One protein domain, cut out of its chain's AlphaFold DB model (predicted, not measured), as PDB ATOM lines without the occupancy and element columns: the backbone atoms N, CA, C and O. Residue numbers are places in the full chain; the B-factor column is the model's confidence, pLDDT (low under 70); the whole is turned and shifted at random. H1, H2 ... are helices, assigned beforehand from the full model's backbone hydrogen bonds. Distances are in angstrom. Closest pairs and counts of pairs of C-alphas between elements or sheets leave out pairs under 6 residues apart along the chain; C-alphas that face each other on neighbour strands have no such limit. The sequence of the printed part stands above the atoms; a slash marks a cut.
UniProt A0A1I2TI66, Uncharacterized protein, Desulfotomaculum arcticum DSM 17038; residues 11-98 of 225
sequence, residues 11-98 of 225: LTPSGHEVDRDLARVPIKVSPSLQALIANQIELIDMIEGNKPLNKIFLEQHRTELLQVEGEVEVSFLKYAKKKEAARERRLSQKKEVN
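This is residues 11 to 98 of the 225 residues of an uncharacterized protein of Desulfotomaculum arcticum DSM 17038 (UniProt A0A1I2TI66). After an unnamed stretch, residues 11 to 30, the printed part forms a lopsided helical hairpin, a narrow V in which short H1 folds back through a link onto the first part of long H2. H2 makes the long axis, and residues 81 to 98, of which 81 to 96 belong to H2, stick out free of the rest. The 88 printed residues hold two named helices, H1 then H2, and no named strand: all helix. The whole is an extended rod, with a radius of gyration of the C-alphas of 18.8 A, spanning 69 by 28 by 19 A.

H1, residues 31 to 48, and H2, residues 55 to 96, form a helical hairpin. They touch, H2 with residues 55 to 65 alone; the closest C-alphas, of Ile 44 and Leu 58, are 6.8 A apart. They run opposite ways at a tilt of 36 degrees, only just steep. In both, every O i to N i+4 pair is within hydrogen-bond range.

H1 begins at C-alpha 31 (270.866, 79.930, -13.314) and measures 25.9 A. H2 measures 61.0 A, ending at C-alpha 96 (295.288, 49.320, -3.719).

The C-alphas of Leu 53 and Asn 98, the two farthest apart, are 69.1 A apart. The printed part has no cut, and the link is short. pLDDT is under 70 at residues 11 to 14, 26, 51, 53 and 94 to 98.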
ATOM      1  N   LEU A  11     272.264  76.357 -21.375       66.50
ATOM      2  CA  LEU A  11     271.537  77.571 -21.719       66.50
ATOM      3  C   LEU A  11     270.280  77.659 -20.859       66.50
ATOM      4  O   LEU A  11     269.496  76.712 -20.756       66.50
ATOM      5  N   THR A  12     270.100  78.817 -20.241       69.38
ATOM      6  CA  THR A  12     268.833  79.207 -19.619       69.38
ATOM      7  C   THR A  12     267.769  79.515 -20.678       69.38
ATOM      8  O   THR A  12     268.111  79.765 -21.834       69.38
ATOM      9  N   PRO A  13     266.473  79.562 -20.308       65.12
ATOM     10  CA  PRO A  13     265.402  79.994 -21.213       65.12
ATOM     11  C   PRO A  13     265.634  81.394 -21.812       65.12
ATOM     12  O   PRO A  13     265.118  81.691 -22.882       65.12
ATOM     13  N   SER A  14     266.431  82.234 -21.140       60.19
ATOM     14  CA  SER A  14     266.858  83.565 -21.589       60.19
ATOM     15  C   SER A  14     268.139  83.561 -22.437       60.19
ATOM     16  O   SER A  14     268.699  84.621 -22.705       60.19
ATOM     17  N   GLY A  15     268.653  82.393 -22.828       70.88
ATOM     18  CA  GLY A  15     269.820  82.264 -23.704       70.88
ATOM     19  C   GLY A  15     271.181  82.491 -23.040       70.88
ATOM     20  O   GLY A  15     272.191  82.472 -23.734       70.88
ATOM     21  N   HIS A  16     271.237  82.683 -21.720       71.81
ATOM     22  CA  HIS A  16     272.497  82.906 -21.009       71.81
ATOM     23  C   HIS A  16     273.203  81.588 -20.683       71.81
ATOM     24  O   HIS A  16     272.555  80.625 -20.248       71.81
ATOM     25  N   GLU A  17     274.525  81.575 -20.869       74.44
ATOM     26  CA  GLU A  17     275.408  80.454 -20.543       74.44
ATOM     27  C   GLU A  17     275.664  80.377 -19.033       74.44
ATOM     28  O   GLU A  17     276.012  81.367 -18.392       74.44
ATOM     29  N   VAL A  18     275.483  79.187 -18.459       71.19
ATOM     30  CA  VAL A  18     275.583  78.941 -17.012       71.19
ATOM     31  C   VAL A  18     276.598  77.835 -16.746       71.19
ATOM     32  O   VAL A  18     276.568  76.770 -17.375       71.19
ATOM     33  N   ASP A  19     277.473  78.059 -15.766       72.38
ATOM     34  CA  ASP A  19     278.448  77.058 -15.328       72.38
ATOM     35  C   ASP A  19     277.772  75.972 -14.467       72.38
ATOM     36  O   ASP A  19     277.310  76.206 -13.343       72.38
ATOM     37  N   ARG A  20     277.739  74.739 -14.989       74.69
ATOM     38  CA  ARG A  20     277.165  73.568 -14.304       74.69
ATOM     39  C   ARG A  20     277.832  73.246 -12.979       74.69
ATOM     40  O   ARG A  20     277.174  72.689 -12.098       74.69
ATOM     41  N   ASP A  21     279.133  73.487 -12.863       71.94
ATOM     42  CA  ASP A  21     279.843  73.149 -11.639       71.94
ATOM     43  C   ASP A  21     279.545  74.182 -10.538       71.94
ATOM     44  O   ASP A  21     279.504  73.798  -9.368       71.94
ATOM     45  N   LEU A  22     279.213  75.431 -10.895       70.56
ATOM     46  CA  LEU A  22     278.720  76.445  -9.954       70.56
ATOM     47  C   LEU A  22     277.319  76.115  -9.419       70.56
ATOM     48  O   LEU A  22     277.076  76.251  -8.223       70.56
ATOM     49  N   ALA A  23     276.428  75.562 -10.247       70.56
ATOM     50  CA  ALA A  23     275.093  75.129  -9.808       70.56
ATOM     51  C   ALA A  23     275.113  73.996  -8.753       70.56
ATOM     52  O   ALA A  23     274.095  73.699  -8.127       70.56
ATOM     53  N   ARG A  24     276.261  73.329  -8.563       72.94
ATOM     54  CA  ARG A  24     276.463  72.227  -7.600       72.94
ATOM     55  C   ARG A  24     277.097  72.675  -6.279       72.94
ATOM     56  O   ARG A  24     277.283  71.846  -5.384       72.94
ATOM     57  N   VAL A  25     277.463  73.950  -6.169       73.56
ATOM     58  CA  VAL A  25     278.032  74.563  -4.963       73.56
ATOM     59  C   VAL A  25     276.949  74.650  -3.873       73.56
ATOM     60  O   VAL A  25     275.765  74.732  -4.184       73.56
ATOM     61  N   PRO A  26     277.310  74.591  -2.575       63.22
ATOM     62  CA  PRO A  26     276.347  74.710  -1.472       63.22
ATOM     63  C   PRO A  26     275.586  76.044  -1.434       63.22
ATOM     64  O   PRO A  26     274.453  76.078  -0.957       63.22
ATOM     65  N   ILE A  27     276.181  77.128  -1.941       70.81
ATOM     66  CA  ILE A  27     275.429  78.341  -2.260       70.81
ATOM     67  C   ILE A  27     274.560  78.010  -3.467       70.81
ATOM     68  O   ILE A  27     275.082  77.572  -4.490       70.81
ATOM     69  N   LYS A  28     273.241  78.209  -3.348       70.06
ATOM     70  CA  LYS A  28     272.284  78.021  -4.446       70.06
ATOM     71  C   LYS A  28     272.499  79.102  -5.507       70.06
ATOM     72  O   LYS A  28     271.699  80.026  -5.627       70.06
ATOM     73  N   VAL A  29     273.579  78.985  -6.269       71.81
ATOM     74  CA  VAL A  29     273.823  79.798  -7.455       71.81
ATOM     75  C   VAL A  29     272.905  79.255  -8.535       71.81
ATOM     76  O   VAL A  29     273.243  78.336  -9.281       71.81
ATOM     77  N   SER A  30     271.665  79.738  -8.519       75.06
ATOM     78  CA  SER A  30     270.693  79.362  -9.528       75.06
ATOM     79  C   SER A  30     271.108  79.966 -10.872       75.06
ATOM     80  O   SER A  30     271.723  81.036 -10.909       75.06
ATOM     81  N   PRO A  31     270.726  79.331 -11.989       77.00
ATOM     82  CA  PRO A  31     270.866  79.930 -13.314       77.00
ATOM     83  C   PRO A  31     270.301  81.360 -13.385       77.00
ATOM     84  O   PRO A  31     270.849  82.220 -14.067       77.00
ATOM     85  N   SER A  32     269.244  81.638 -12.617       76.12
ATOM     86  CA  SER A  32     268.643  82.965 -12.492       76.12
ATOM     87  C   SER A  32     269.558  83.987 -11.810       76.12
ATOM     88  O   SER A  32     269.570  85.136 -12.231       76.12
ATOM     89  N   LEU A  33     270.328  83.596 -10.787       83.69
ATOM     90  CA  LEU A  33     271.262  84.499 -10.107       83.69
ATOM     91  C   LEU A  33     272.437  84.874 -11.017       83.69
ATOM     92  O   LEU A  33     272.818  86.035 -11.066       83.69
ATOM     93  N   GLN A  34     272.977  83.917 -11.775       82.94
ATOM     94  CA  GLN A  34     274.036  84.204 -12.751       82.94
ATOM     95  C   GLN A  34     273.548  85.120 -13.873       82.94
ATOM     96  O   GLN A  34     274.233  86.077 -14.211       82.94
ATOM     97  N   ALA A  35     272.345  84.871 -14.402       82.50
ATOM     98  CA  ALA A  35     271.737  85.759 -15.389       82.50
ATOM     99  C   ALA A  35     271.496  87.164 -14.815       82.50
ATOM    100  O   ALA A  35     271.726  88.153 -15.498       82.50
ATOM    101  N   LEU A  36     271.081  87.267 -13.548       86.38
ATOM    102  CA  LEU A  36     270.899  88.554 -12.878       86.38
ATOM    103  C   LEU A  36     272.219  89.325 -12.742       86.38
ATOM    104  O   LEU A  36     272.250  90.505 -13.077       86.38
ATOM    105  N   ILE A  37     273.291  88.663 -12.295       87.19
ATOM    106  CA  ILE A  37     274.628  89.267 -12.170       87.19
ATOM    107  C   ILE A  37     275.119  89.745 -13.544       87.19
ATOM    108  O   ILE A  37     275.519  90.897 -13.682       87.19
ATOM    109  N   ALA A  38     275.003  88.906 -14.578       87.06
ATOM    110  CA  ALA A  38     275.395  89.258 -15.943       87.06
ATOM    111  C   ALA A  38     274.608  90.466 -16.483       87.06
ATOM    112  O   ALA A  38     275.210  91.430 -16.957       87.06
ATOM    113  N   ASN A  39     273.279  90.459 -16.333       89.38
ATOM    114  CA  ASN A  39     272.422  91.576 -16.736       89.38
ATOM    115  C   ASN A  39     272.796  92.872 -16.004       89.38
ATOM    116  O   ASN A  39     272.779  93.950 -16.591       89.38
ATOM    117  N   GLN A  40     273.109  92.792 -14.708       89.44
ATOM    118  CA  GLN A  40     273.472  93.964 -13.911       89.44
ATOM    119  C   GLN A  40     274.822  94.552 -14.332       89.44
ATOM    120  O   GLN A  40     274.947  95.773 -14.372       89.44
ATOM    121  N   ILE A  41     275.796  93.717 -14.702       87.44
ATOM    122  CA  ILE A  41     277.079  94.171 -15.257       87.44
ATOM    123  C   ILE A  41     276.861  94.884 -16.598       87.44
ATOM    124  O   ILE A  41     277.340  96.001 -16.778       87.44
ATOM    125  N   GLU A  42     276.064  94.304 -17.498       88.19
ATOM    126  CA  GLU A  42     275.748  94.922 -18.794       88.19
ATOM    127  C   GLU A  42     275.031  96.273 -18.627       88.19
ATOM    128  O   GLU A  42     275.341  97.250 -19.313       88.19
ATOM    129  N   LEU A  43     274.100  96.365 -17.671       86.38
ATOM    130  CA  LEU A  43     273.423  97.618 -17.335       86.38
ATOM    131  C   LEU A  43     274.402  98.683 -16.830       86.38
ATOM    132  O   LEU A  43     274.296  99.839 -17.238       86.38
ATOM    133  N   ILE A  44     275.355  98.315 -15.970       87.12
ATOM    134  CA  ILE A  44     276.396  99.237 -15.495       87.12
ATOM    135  C   ILE A  44     277.227  99.741 -16.674       87.12
ATOM    136  O   ILE A  44     277.391 100.953 -16.806       87.12
ATOM    137  N   ASP A  45     277.673  98.854 -17.562       86.88
ATOM    138  CA  ASP A  45     278.491  99.214 -18.724       86.88
ATOM    139  C   ASP A  45     277.743 100.166 -19.680       86.88
ATOM    140  O   ASP A  45     278.296 101.170 -20.145       86.88
ATOM    141  N   MET A  46     276.449  99.915 -19.924       85.12
ATOM    142  CA  MET A  46     275.597 100.805 -20.725       85.12
ATOM    143  C   MET A  46     275.420 102.187 -20.082       85.12
ATOM    144  O   MET A  46     275.383 103.205 -20.780       85.12
ATOM    145  N   ILE A  47     275.296 102.244 -18.754       83.88
ATOM    146  CA  ILE A  47     275.121 103.501 -18.023       83.88
ATOM    147  C   ILE A  47     276.449 104.271 -17.941       83.88
ATOM    148  O   ILE A  47     276.445 105.492 -18.113       83.88
ATOM    149  N   GLU A  48     277.585 103.593 -17.740       79.44
ATOM    150  CA  GLU A  48     278.928 104.195 -17.728       79.44
ATOM    151  C   GLU A  48     279.237 104.921 -19.050       79.44
ATOM    152  O   GLU A  48     279.767 106.040 -19.031       79.44
ATOM    153  N   GLY A  49     278.820 104.354 -20.190       77.31
ATOM    154  CA  GLY A  49     278.963 104.971 -21.515       77.31
ATOM    155  C   GLY A  49     278.249 106.321 -21.678       77.31
ATOM    156  O   GLY A  49     278.669 107.150 -22.486       77.31
ATOM    157  N   ASN A  50     277.223 106.595 -20.866       80.50
ATOM    158  CA  ASN A  50     276.364 107.779 -20.979       80.50
ATOM    159  C   ASN A  50     276.737 108.940 -20.033       80.50
ATOM    160  O   ASN A  50     275.954 109.877 -19.887       80.50
ATOM    161  N   LYS A  51     277.930 108.930 -19.413       68.19
ATOM    162  CA  LYS A  51     278.397 109.946 -18.434       68.19
ATOM    163  C   LYS A  51     277.381 110.193 -17.300       68.19
ATOM    164  O   LYS A  51     276.801 111.275 -17.196       68.19
ATOM    165  N   PRO A  52     277.179 109.203 -16.424       70.31
ATOM    166  CA  PRO A  52     276.154 109.270 -15.394       70.31
ATOM    167  C   PRO A  52     276.499 110.316 -14.324       70.31
ATOM    168  O   PRO A  52     277.629 110.374 -13.839       70.31
ATOM    169  N   LEU A  53     275.495 111.102 -13.911       69.31
ATOM    170  CA  LEU A  53     275.579 112.046 -12.780       69.31
ATOM    171  C   LEU A  53     275.963 111.354 -11.459       69.31
ATOM    172  O   LEU A  53     276.563 111.966 -10.583       69.31
ATOM    173  N   ASN A  54     275.665 110.060 -11.351       78.88
ATOM    174  CA  ASN A  54     275.744 109.265 -10.130       78.88
ATOM    175  C   ASN A  54     276.872 108.220 -10.186       78.88
ATOM    176  O   ASN A  54     276.664 107.056  -9.850       78.88
ATOM    177  N   LYS A  55     278.075 108.625 -10.614       83.38
ATOM    178  CA  LYS A  55     279.251 107.733 -10.697       83.38
ATOM    179  C   LYS A  55     279.548 106.984  -9.397       83.38
ATOM    180  O   LYS A  55     279.826 105.796  -9.440       83.38
ATOM    181  N   ILE A  56     279.428 107.665  -8.259       83.88
ATOM    182  CA  ILE A  56     279.696 107.085  -6.934       83.88
ATOM    183  C   ILE A  56     278.778 105.882  -6.665       83.88
ATOM    184  O   ILE A  56     279.232 104.854  -6.180       83.88
ATOM    185  N   PHE A  57     277.500 105.976  -7.046       86.19
ATOM    186  CA  PHE A  57     276.538 104.888  -6.864       86.19
ATOM    187  C   PHE A  57     276.793 103.711  -7.812       86.19
ATOM    188  O   PHE A  57     276.582 102.565  -7.427       86.19
ATOM    189  N   LEU A  58     277.274 103.971  -9.031       87.19
ATOM    190  CA  LEU A  58     277.684 102.915  -9.965       87.19
ATOM    191  C   LEU A  58     278.929 102.182  -9.477       87.19
ATOM    192  O   LEU A  58     278.958 100.956  -9.504       87.19
ATOM    193  N   GLU A  59     279.930 102.920  -8.997       86.69
ATOM    194  CA  GLU A  59     281.133 102.329  -8.411       86.69
ATOM    195  C   GLU A  59     280.785 101.500  -7.170       86.69
ATOM    196  O   GLU A  59     281.235 100.361  -7.057       86.69
ATOM    197  N   GLN A  60     279.912 102.009  -6.295       90.94
ATOM    198  CA  GLN A  60     279.410 101.251  -5.151       90.94
ATOM    199  C   GLN A  60     278.701  99.964  -5.596       90.94
ATOM    200  O   GLN A  60     279.059  98.877  -5.145       90.94
ATOM    201  N   HIS A  61     277.749 100.054  -6.524       89.44
ATOM    202  CA  HIS A  61     277.025  98.884  -7.020       89.44
ATOM    203  C   HIS A  61     277.969  97.854  -7.671       89.44
ATOM    204  O   HIS A  61     277.811  96.649  -7.488       89.44
ATOM    205  N   ARG A  62     279.020  98.317  -8.361       88.44
ATOM    206  CA  ARG A  62     280.080  97.460  -8.908       88.44
ATOM    207  C   ARG A  62     280.859  96.742  -7.806       88.44
ATOM    208  O   ARG A  62     281.153  95.558  -7.952       88.44
ATOM    209  N   THR A  63     281.169  97.419  -6.699       89.69
ATOM    210  CA  THR A  63     281.827  96.774  -5.548       89.69
ATOM    211  C   THR A  63     280.933  95.746  -4.855       89.69
ATOM    212  O   THR A  63     281.422  94.680  -4.487       89.69
ATOM    213  N   GLU A  64     279.631  96.017  -4.737       89.88
ATOM    214  CA  GLU A  64     278.654  95.077  -4.174       89.88
ATOM    215  C   GLU A  64     278.538  93.814  -5.042       89.88
ATOM    216  O   GLU A  64     278.604  92.698  -4.525       89.88
ATOM    217  N   LEU A  65     278.462  93.967  -6.367       90.62
ATOM    218  CA  LEU A  65     278.475  92.839  -7.307       90.62
ATOM    219  C   LEU A  65     279.746  91.999  -7.194       90.62
ATOM    220  O   LEU A  65     279.676  90.774  -7.126       90.62
ATOM    221  N   LEU A  66     280.902  92.654  -7.111       89.75
ATOM    222  CA  LEU A  66     282.193  91.978  -7.001       89.75
ATOM    223  C   LEU A  66     282.321  91.205  -5.677       89.75
ATOM    224  O   LEU A  66     282.918  90.129  -5.630       89.75
ATOM    225  N   GLN A  67     281.708  91.705  -4.600       89.81
ATOM    226  CA  GLN A  67     281.608  90.980  -3.335       89.81
ATOM    227  C   GLN A  67     280.751  89.712  -3.470       89.81
ATOM    228  O   GLN A  67     281.148  88.653  -2.977       89.81
ATOM    229  N   VAL A  68     279.607  89.801  -4.157       88.81
ATOM    230  CA  VAL A  68     278.739  88.642  -4.426       88.81
ATOM    231  C   VAL A  68     279.481  87.594  -5.261       88.81
ATOM    232  O   VAL A  68     279.466  86.410  -4.914       88.81
ATOM    233  N   GLU A  69     280.182  88.009  -6.319       87.44
ATOM    234  CA  GLU A  69     281.013  87.115  -7.134       87.44
ATOM    235  C   GLU A  69     282.114  86.442  -6.307       87.44
ATOM    236  O   GLU A  69     282.302  85.226  -6.394       87.44
ATOM    237  N   GLY A  70     282.788  87.202  -5.440       86.94
ATOM    238  CA  GLY A  70     283.816  86.675  -4.546       86.94
ATOM    239  C   GLY A  70     283.283  85.612  -3.580       86.94
ATOM    240  O   GLY A  70     283.933  84.589  -3.353       86.94
ATOM    241  N   GLU A  71     282.080  85.784  -3.028       87.88
ATOM    242  CA  GLU A  71     281.471  84.782  -2.145       87.88
ATOM    243  C   GLU A  71     281.103  83.488  -2.896       87.88
ATOM    244  O   GLU A  71     281.315  82.369  -2.392       87.88
ATOM    245  N   VAL A  72     280.607  83.635  -4.129       86.88
ATOM    246  CA  VAL A  72     280.345  82.519  -5.042       86.88
ATOM    247  C   VAL A  72     281.642  81.772  -5.357       86.88
ATOM    248  O   VAL A  72     281.681  80.543  -5.234       86.88
ATOM    249  N   GLU A  73     282.721  82.487  -5.675       86.38
ATOM    250  CA  GLU A  73     284.029  81.903  -5.972       86.38
ATOM    251  C   GLU A  73     284.610  81.160  -4.764       86.38
ATOM    252  O   GLU A  73     285.009  79.999  -4.872       86.38
ATOM    253  N   VAL A  74     284.603  81.770  -3.575       87.31
ATOM    254  CA  VAL A  74     285.093  81.132  -2.340       87.31
ATOM    255  C   VAL A  74     284.362  79.817  -2.078       87.31
ATOM    256  O   VAL A  74     284.968  78.811  -1.685       87.31
ATOM    257  N   SER A  75     283.053  79.796  -2.302       84.06
ATOM    258  CA  SER A  75     282.243  78.594  -2.125       84.06
ATOM    259  C   SER A  75     282.506  77.557  -3.210       84.06
ATOM    260  O   SER A  75     282.578  76.358  -2.911       84.06
ATOM    261  N   PHE A  76     282.737  77.997  -4.446       84.25
ATOM    262  CA  PHE A  76     283.159  77.132  -5.536       84.25
ATOM    263  C   PHE A  76     284.517  76.487  -5.272       84.25
ATOM    264  O   PHE A  76     284.649  75.275  -5.412       84.25
ATOM    265  N   LEU A  77     285.507  77.241  -4.794       86.25
ATOM    266  CA  LEU A  77     286.824  76.714  -4.436       86.25
ATOM    267  C   LEU A  77     286.726  75.652  -3.336       86.25
ATOM    268  O   LEU A  77     287.397  74.619  -3.405       86.25
ATOM    269  N   LYS A  78     285.852  75.847  -2.339       86.62
ATOM    270  CA  LYS A  78     285.566  74.824  -1.314       86.62
ATOM    271  C   LYS A  78     284.974  73.557  -1.939       86.62
ATOM    272  O   LYS A  78     285.401  72.448  -1.605       86.62
ATOM    273  N   TYR A  79     284.016  73.705  -2.854       83.94
ATOM    274  CA  TYR A  79     283.431  72.580  -3.587       83.94
ATOM    275  C   TYR A  79     284.468  71.861  -4.464       83.94
ATOM    276  O   TYR A  79     284.567  70.635  -4.410       83.94
ATOM    277  N   ALA A  80     285.279  72.601  -5.221       84.75
ATOM    278  CA  ALA A  80     286.310  72.074  -6.105       84.75
ATOM    279  C   ALA A  80     287.358  71.272  -5.325       84.75
ATOM    280  O   ALA A  80     287.608  70.118  -5.674       84.75
ATOM    281  N   LYS A  81     287.865  71.807  -4.204       86.75
ATOM    282  CA  LYS A  81     288.770  71.084  -3.291       86.75
ATOM    283  C   LYS A  81     288.144  69.787  -2.773       86.75
ATOM    284  O   LYS A  81     288.792  68.744  -2.746       86.75
ATOM    285  N   LYS A  82     286.856  69.810  -2.405       86.25
ATOM    286  CA  LYS A  82     286.128  68.605  -1.965       86.25
ATOM    287  C   LYS A  82     285.966  67.582  -3.099       86.25
ATOM    288  O   LYS A  82     286.125  66.382  -2.869       86.25
ATOM    289  N   LYS A  83     285.660  68.040  -4.316       86.38
ATOM    290  CA  LYS A  83     285.522  67.217  -5.531       86.38
ATOM    291  C   LYS A  83     286.860  66.586  -5.931       86.38
ATOM    292  O   LYS A  83     286.886  65.415  -6.306       86.38
ATOM    293  N   GLU A  84     287.956  67.329  -5.817       82.69
ATOM    294  CA  GLU A  84     289.321  66.860  -6.065       82.69
ATOM    295  C   GLU A  84     289.767  65.828  -5.024       82.69
ATOM    296  O   GLU A  84     290.126  64.717  -5.405       82.69
ATOM    297  N   ALA A  85     289.602  66.105  -3.727       83.94
ATOM    298  CA  ALA A  85     289.909  65.143  -2.665       83.94
ATOM    299  C   ALA A  85     289.102  63.836  -2.807       83.94
ATOM    300  O   ALA A  85     289.609  62.736  -2.580       83.94
ATOM    301  N   ALA A  86     287.836  63.923  -3.232       82.62
ATOM    302  CA  ALA A  86     287.028  62.743  -3.540       82.62
ATOM    303  C   ALA A  86     287.553  61.968  -4.765       82.62
ATOM    304  O   ALA A  86     287.458  60.739  -4.805       82.62
ATOM    305  N   ARG A  87     288.110  62.662  -5.764       84.12
ATOM    306  CA  ARG A  87     288.743  62.039  -6.933       84.12
ATOM    307  C   ARG A  87     290.044  61.333  -6.545       84.12
ATOM    308  O   ARG A  87     290.232  60.194  -6.963       84.12
ATOM    309  N   GLU A  88     290.887  61.953  -5.724       81.00
ATOM    310  CA  GLU A  88     292.129  61.348  -5.224       81.00
ATOM    311  C   GLU A  88     291.865  60.078  -4.412       81.00
ATOM    312  O   GLU A  88     292.482  59.051  -4.685       81.00
ATOM    313  N   ARG A  89     290.870  60.085  -3.512       80.25
ATOM    314  CA  ARG A  89     290.459  58.882  -2.757       80.25
ATOM    315  C   ARG A  89     290.020  57.727  -3.661       80.25
ATOM    316  O   ARG A  89     290.330  56.571  -3.400       80.25
ATOM    317  N   ARG A  90     289.304  58.022  -4.752       78.88
ATOM    318  CA  ARG A  90     288.914  56.998  -5.739       78.88
ATOM    319  C   ARG A  90     290.115  56.459  -6.514       78.88
ATOM    320  O   ARG A  90     290.090  55.311  -6.945       78.88
ATOM    321  N   LEU A  91     291.138  57.282  -6.735       76.31
ATOM    322  CA  LEU A  91     292.361  56.869  -7.419       76.31
ATOM    323  C   LEU A  91     293.282  56.056  -6.499       76.31
ATOM    324  O   LEU A  91     293.874  55.092  -6.977       76.31
ATOM    325  N   SER A  92     293.367  56.377  -5.203       71.06
ATOM    326  CA  SER A  92     294.133  55.587  -4.230       71.06
ATOM    327  C   SER A  92     293.511  54.206  -4.000       71.06
ATOM    328  O   SER A  92     294.218  53.209  -4.084       71.06
ATOM    329  N   GLN A  93     292.182  54.121  -3.870       70.00
ATOM    330  CA  GLN A  93     291.475  52.836  -3.739       70.00
ATOM    331  C   GLN A  93     291.616  51.947  -4.985       70.00
ATOM    332  O   GLN A  93     291.685  50.728  -4.881       70.00
ATOM    333  N   LYS A  94     291.700  52.537  -6.185       64.56
ATOM    334  CA  LYS A  94     291.971  51.784  -7.422       64.56
ATOM    335  C   LYS A  94     293.419  51.306  -7.540       64.56
ATOM    336  O   LYS A  94     293.658  50.324  -8.232       64.56
ATOM    337  N   LYS A  95     294.375  51.994  -6.906       58.19
ATOM    338  CA  LYS A  95     295.773  51.544  -6.843       58.19
ATOM    339  C   LYS A  95     295.947  50.394  -5.847       58.19
ATOM    340  O   LYS A  95     296.648  49.450  -6.181       58.19
ATOM    341  N   GLU A  96     295.247  50.412  -4.711       52.34
ATOM    342  CA  GLU A  96     295.288  49.320  -3.719       52.34
ATOM    343  C   GLU A  96     294.717  47.988  -4.238       52.34
ATOM    344  O   GLU A  96     295.234  46.931  -3.899       52.34
ATOM    345  N   VAL A  97     293.705  48.002  -5.114       54.50
ATOM    346  CA  VAL A  97     293.140  46.757  -5.688       54.50
ATOM    347  C   VAL A  97     294.080  46.089  -6.712       54.50
ATOM    348  O   VAL A  97     293.916  44.909  -7.013       54.50
ATOM    349  N   ASN A  98     295.094  46.799  -7.221       49.44
ATOM    350  CA  ASN A  98     296.063  46.260  -8.187       49.44
ATOM    351  C   ASN A  98     297.327  45.649  -7.549       49.44
ATOM    352  O   ASN A  98     298.186  45.162  -8.282       49.44
TER     353      ASN A  98